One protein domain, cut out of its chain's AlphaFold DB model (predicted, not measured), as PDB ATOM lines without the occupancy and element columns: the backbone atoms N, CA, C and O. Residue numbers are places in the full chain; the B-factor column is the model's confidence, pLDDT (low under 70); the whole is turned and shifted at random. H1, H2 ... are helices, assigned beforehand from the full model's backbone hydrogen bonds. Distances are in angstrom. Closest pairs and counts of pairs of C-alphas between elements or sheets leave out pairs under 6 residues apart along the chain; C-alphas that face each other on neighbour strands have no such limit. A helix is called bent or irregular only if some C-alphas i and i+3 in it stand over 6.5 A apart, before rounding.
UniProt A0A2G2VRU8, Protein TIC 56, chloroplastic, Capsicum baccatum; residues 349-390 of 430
ATOM      1  N   ILE A 349       7.117  32.215 -44.744       69.06
ATOM      2  CA  ILE A 349       6.438  31.777 -43.517       69.06
ATOM      3  C   ILE A 349       4.926  31.986 -43.616       69.06
ATOM      4  O   ILE A 349       4.191  31.121 -43.151       69.06
ATOM      5  N   ASP A 350       4.451  33.061 -44.249       66.44
ATOM      6  CA  ASP A 350       3.010  33.288 -44.412       66.44
ATOM      7  C   ASP A 350       2.402  32.309 -45.426       66.44
ATOM      8  O   ASP A 350       1.378  31.690 -45.134       66.44
ATOM      9  N   ASP A 351       3.091  32.061 -46.548       76.06
ATOM     10  CA  ASP A 351       2.723  31.008 -47.506       76.06
ATOM     11  C   ASP A 351       2.692  29.623 -46.827       76.06
ATOM     12  O   ASP A 351       1.726  28.870 -46.959       76.06
ATOM     13  N   TRP A 352       3.722  29.298 -46.033       77.19
ATOM     14  CA  TRP A 352       3.823  28.035 -45.297       77.19
ATOM     15  C   TRP A 352       2.739  27.891 -44.222       77.19
ATOM     16  O   TRP A 352       2.145  26.822 -44.100       77.19
ATOM     17  N   ASN A 353       2.438  28.955 -43.472       77.38
ATOM     18  CA  ASN A 353       1.338  28.978 -42.509       77.38
ATOM     19  C   ASN A 353      -0.005  28.743 -43.216       77.38
ATOM     20  O   ASN A 353      -0.813  27.946 -42.737       77.38
ATOM     21  N   GLY A 354      -0.226  29.381 -44.370       83.06
ATOM     22  CA  GLY A 354      -1.410  29.174 -45.205       83.06
ATOM     23  C   GLY A 354      -1.554  27.724 -45.674       83.06
ATOM     24  O   GLY A 354      -2.613  27.121 -45.497       83.06
ATOM     25  N   ASP A 355      -0.481  27.129 -46.200       88.12
ATOM     26  CA  ASP A 355      -0.467  25.728 -46.637       88.12
ATOM     27  C   ASP A 355      -0.658  24.739 -45.472       88.12
ATOM     28  O   ASP A 355      -1.382  23.749 -45.614       88.12
ATOM     29  N   VAL A 356      -0.067  25.005 -44.299       87.56
ATOM     30  CA  VAL A 356      -0.240  24.187 -43.085       87.56
ATOM     31  C   VAL A 356      -1.673  24.262 -42.560       87.56
ATOM     32  O   VAL A 356      -2.261  23.218 -42.266       87.56
ATOM     33  N   MET A 357      -2.263  25.458 -42.482       88.31
ATOM     34  CA  MET A 357      -3.659  25.635 -42.070       88.31
ATOM     35  C   MET A 357      -4.613  24.944 -43.044       88.31
ATOM     36  O   MET A 357      -5.485  24.188 -42.620       88.31
ATOM     37  N   ARG A 358      -4.385  25.090 -44.351       90.31
ATOM     38  CA  ARG A 358      -5.167  24.416 -45.392       90.31
ATOM     39  C   ARG A 358      -5.055  22.889 -45.320       90.31
ATOM     40  O   ARG A 358      -6.053  22.190 -45.495       90.31
ATOM     41  N   LEU A 359      -3.863  22.348 -45.053       92.00
ATOM     42  CA  LEU A 359      -3.667  20.913 -44.812       92.00
ATOM     43  C   LEU A 359      -4.422  20.437 -43.566       92.00
ATOM     44  O   LEU A 359      -5.027  19.364 -43.595       92.00
ATOM     45  N   PHE A 360      -4.405  21.231 -42.492       90.06
ATOM     46  CA  PHE A 360      -5.137  20.938 -41.264       90.06
ATOM     47  C   PHE A 360      -6.656  20.937 -41.487       90.06
ATOM     48  O   PHE A 360      -7.312  19.980 -41.083       90.06
ATOM     49  N   GLU A 361      -7.203  21.934 -42.184       93.06
ATOM     50  CA  GLU A 361      -8.624  22.008 -42.559       93.06
ATOM     51  C   GLU A 361      -9.053  20.800 -43.401       93.06
ATOM     52  O   GLU A 361     -10.005  20.105 -43.049       93.06
ATOM     53  N   ILE A 362      -8.304  20.477 -44.466       92.56
ATOM     54  CA  ILE A 362      -8.581  19.314 -45.324       92.56
ATOM     55  C   ILE A 362      -8.562  18.013 -44.510       92.56
ATOM     56  O   ILE A 362      -9.442  17.164 -44.675       92.56
ATOM     57  N   PHE A 363      -7.575  17.840 -43.626       92.75
ATOM     58  CA  PHE A 363      -7.478  16.659 -42.770       92.75
ATOM     59  C   PHE A 363      -8.625  16.588 -41.756       92.75
ATOM     60  O   PHE A 363      -9.229  15.526 -41.589       92.75
ATOM     61  N   HIS A 364      -8.954  17.708 -41.110       91.75
ATOM     62  CA  HIS A 364     -10.060  17.821 -40.169       91.75
ATOM     63  C   HIS A 364     -11.384  17.446 -40.843       91.75
ATOM     64  O   HIS A 364     -12.058  16.521 -40.386       91.75
ATOM     65  N   ASP A 365     -11.710  18.063 -41.975       92.81
ATOM     66  CA  ASP A 365     -12.964  17.829 -42.691       92.81
ATOM     67  C   ASP A 365     -13.074  16.398 -43.218       92.81
ATOM     68  O   ASP A 365     -14.123  15.765 -43.062       92.81
ATOM     69  N   LEU A 366     -11.990  15.836 -43.765       93.44
ATOM     70  CA  LEU A 366     -11.944  14.419 -44.132       93.44
ATOM     71  C   LEU A 366     -12.162  13.521 -42.910       93.44
ATOM     72  O   LEU A 366     -12.944  12.570 -42.991       93.44
ATOM     73  N   SER A 367     -11.527  13.818 -41.774       89.06
ATOM     74  CA  SER A 367     -11.681  13.024 -40.550       89.06
ATOM     75  C   SER A 367     -13.120  13.062 -40.023       89.06
ATOM     76  O   SER A 367     -13.684  12.011 -39.720       89.06
ATOM     77  N   VAL A 368     -13.764  14.235 -40.024       91.12
ATOM     78  CA  VAL A 368     -15.161  14.430 -39.610       91.12
ATOM     79  C   VAL A 368     -16.122  13.735 -40.575       91.12
ATOM     80  O   VAL A 368     -17.051  13.053 -40.136       91.12
ATOM     81  N   GLN A 369     -15.906  13.840 -41.889       92.56
ATOM     82  CA  GLN A 369     -16.729  13.154 -42.890       92.56
ATOM     83  C   GLN A 369     -16.603  11.627 -42.791       92.56
ATOM     84  O   GLN A 369     -17.619  10.928 -42.814       92.56
ATOM     85  N   VAL A 370     -15.385  11.099 -42.630       91.06
ATOM     86  CA  VAL A 370     -15.133   9.661 -42.452       91.06
ATOM     87  C   VAL A 370     -15.740   9.161 -41.141       91.06
ATOM     88  O   VAL A 370     -16.448   8.155 -41.162       91.06
ATOM     89  N   TYR A 371     -15.554   9.879 -40.030       89.25
ATOM     90  CA  TYR A 371     -16.160   9.552 -38.736       89.25
ATOM     91  C   TYR A 371     -17.689   9.496 -38.832       89.25
ATOM     92  O   TYR A 371     -18.308   8.501 -38.455       89.25
ATOM     93  N   ASN A 372     -18.309  10.533 -39.405       90.25
ATOM     94  CA  ASN A 372     -19.758  10.605 -39.588       90.25
ATOM     95  C   ASN A 372     -20.288   9.506 -40.515       90.25
ATOM     96  O   ASN A 372     -21.376   8.981 -40.278       90.25
ATOM     97  N   LYS A 373     -19.533   9.131 -41.554       92.50
ATOM     98  CA  LYS A 373     -19.882   8.012 -42.432       92.50
ATOM     99  C   LYS A 373     -19.821   6.688 -41.672       92.50
ATOM    100  O   LYS A 373     -20.823   5.981 -41.647       92.50
ATOM    101  N   LEU A 374     -18.706   6.390 -41.001       89.94
ATOM    102  CA  LEU A 374     -18.520   5.156 -40.230       89.94
ATOM    103  C   LEU A 374     -19.569   5.007 -39.123       89.94
ATOM    104  O   LEU A 374     -20.164   3.941 -39.003       89.94
ATOM    105  N   ASN A 375     -19.876   6.080 -38.392       89.75
ATOM    106  CA  ASN A 375     -20.892   6.068 -37.338       89.75
ATOM    107  C   ASN A 375     -22.323   5.833 -37.868       89.75
ATOM    108  O   ASN A 375     -23.179   5.350 -37.133       89.75
ATOM    109  N   ARG A 376     -22.593   6.148 -39.145       89.69
ATOM    110  CA  ARG A 376     -23.870   5.842 -39.821       89.69
ATOM    111  C   ARG A 376     -23.902   4.442 -40.436       89.69
ATOM    112  O   ARG A 376     -24.970   3.843 -40.490       89.69
ATOM    113  N   THR A 377     -22.774   3.935 -40.941       91.94
ATOM    114  CA  THR A 377     -22.725   2.667 -41.696       91.94
ATOM    115  C   THR A 377     -22.345   1.446 -40.864       91.94
ATOM    116  O   THR A 377     -22.659   0.332 -41.271       91.94
ATOM    117  N   VAL A 378     -21.645   1.620 -39.740       91.25
ATOM    118  CA  VAL A 378     -21.132   0.523 -38.904       91.25
ATOM    119  C   VAL A 378     -21.852   0.525 -37.548       91.25
ATOM    120  O   VAL A 378     -21.581   1.393 -36.713       91.25
ATOM    121  N   PRO A 379     -22.755  -0.441 -37.285       89.50
ATOM    122  CA  PRO A 379     -23.421  -0.565 -35.992       89.50
ATOM    123  C   PRO A 379     -22.412  -0.703 -34.843       89.50
ATOM    124  O   PRO A 379     -21.474  -1.493 -34.923       89.50
ATOM    125  N   GLY A 380     -22.599   0.066 -33.768       87.44
ATOM    126  CA  GLY A 380     -21.722   0.038 -32.588       87.44
ATOM    127  C   GLY A 380     -20.387   0.786 -32.728       87.44
ATOM    128  O   GLY A 380     -19.604   0.790 -31.780       87.44
ATOM    129  N   PHE A 381     -20.121   1.459 -33.857       90.00
ATOM    130  CA  PHE A 381     -18.880   2.220 -34.059       90.00
ATOM    131  C   PHE A 381     -18.652   3.286 -32.977       90.00
ATOM    132  O   PHE A 381     -17.580   3.322 -32.376       90.00
ATOM    133  N   GLY A 382     -19.671   4.096 -32.658       87.25
ATOM    134  CA  GLY A 382     -19.576   5.123 -31.614       87.25
ATOM    135  C   GLY A 382     -19.145   4.578 -30.246       87.25
ATOM    136  O   GLY A 382     -18.276   5.161 -29.606       87.25
ATOM    137  N   THR A 383     -19.659   3.414 -29.832       90.06
ATOM    138  CA  THR A 383     -19.331   2.779 -28.539       90.06
ATOM    139  C   THR A 383     -17.919   2.188 -28.499       90.06
ATOM    140  O   THR A 383     -17.309   2.090 -27.433       90.06
ATOM    141  N   VAL A 384     -17.371   1.779 -29.650       89.88
ATOM    142  CA  VAL A 384     -15.947   1.421 -29.769       89.88
ATOM    143  C   VAL A 384     -15.086   2.680 -29.677       89.88
ATOM    144  O   VAL A 384     -14.073   2.689 -28.981       89.88
ATOM    145  N   MET A 385     -15.506   3.753 -30.343       88.25
ATOM    146  CA  MET A 385     -14.733   4.984 -30.451       88.25
ATOM    147  C   MET A 385     -14.672   5.761 -29.126       88.25
ATOM    148  O   MET A 385     -13.610   6.265 -28.769       88.25
ATOM    149  N   GLU A 386     -15.746   5.740 -28.334       90.25
ATOM    150  CA  GLU A 386     -15.782   6.218 -26.943       90.25
ATOM    151  C   GLU A 386     -14.741   5.498 -26.064       90.25
ATOM    152  O   GLU A 386     -13.943   6.138 -25.378       90.25
ATOM    153  N   LYS A 387     -14.655   4.160 -26.145       91.81
ATOM    154  CA  LYS A 387     -13.632   3.384 -25.417       91.81
ATOM    155  C   LYS A 387     -12.211   3.752 -25.842       91.81
ATOM    156  O   LYS A 387     -11.329   3.837 -24.990       91.81
ATOM    157  N   VAL A 388     -11.985   3.989 -27.135       91.31
ATOM    158  CA  VAL A 388     -10.676   4.420 -27.655       91.31
ATOM    159  C   VAL A 388     -10.334   5.845 -27.203       91.31
ATOM    160  O   VAL A 388      -9.178   6.102 -26.876       91.31
ATOM    161  N   GLN A 389     -11.308   6.756 -27.103       88.81
ATOM    162  CA  GLN A 389     -11.097   8.091 -26.529       88.81
ATOM    163  C   GLN A 389     -10.713   8.018 -25.042       88.81
ATOM    164  O   GLN A 389      -9.752   8.668 -24.631       88.81
ATOM    165  N   ILE A 390     -11.387   7.175 -24.252       91.44
ATOM    166  CA  ILE A 390     -11.068   6.950 -22.830       91.44
ATOM    167  C   ILE A 390      -9.664   6.332 -22.661       91.44
ATOM    168  O   ILE A 390      -8.876   6.785 -21.824       91.44
TER     169      ILE A 390
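AT A GLANCE: This is residues 349 to 390 of the 430 residues of the protein "Protein TIC 56, chloroplastic" of Capsicum baccatum (UniProt A0A2G2VRU8). A long helix, H1, meets a short one, H2, near one end, and the two make a bent corner like an L with one long arm. Residues 349 to 370 of H1 stick out free and make most of the length. The printed part has 42 residues with two named helices, H1 then H2, and no named strand; its class is all helix. It is extended, with a radius of gyration of the C-alphas of 14.7 A, and spans 44 by 22 by 6 A, only just flat.

HOW THE PARTS SIT: H1, residues 349 to 377, stands free over residues 349 to 370. H2, residues 381 to 390, follows after a tight link of 3 residues. The helices touch only at the corner by their link, and only just, with 3 pairs of C-alphas within 8 A; H1 does so with residues 374 to 375 alone. The closest C-alphas, of Asn 375 and Phe 381, are 5.4 A apart. The helices run opposite ways at a steep tilt of 52 degrees. Every O i to N i+4 pair is within hydrogen-bond range in H1, and 5 of 6 are in H2.

IN THESE COORDINATES: H1 begins at C-alpha 349 (6.438, 31.777, -43.517) and measures 41.2 A from first to last C-alpha. H2 measures 14.5 A and ends at C-alpha 390 (-11.068, 6.950, -22.830).

THE WHOLE: The C-alphas farthest apart, of Ile 349 and Pro 379, are 44.7 A apart. The printed part has no cut. Residues 349 to 350 have pLDDT under 70.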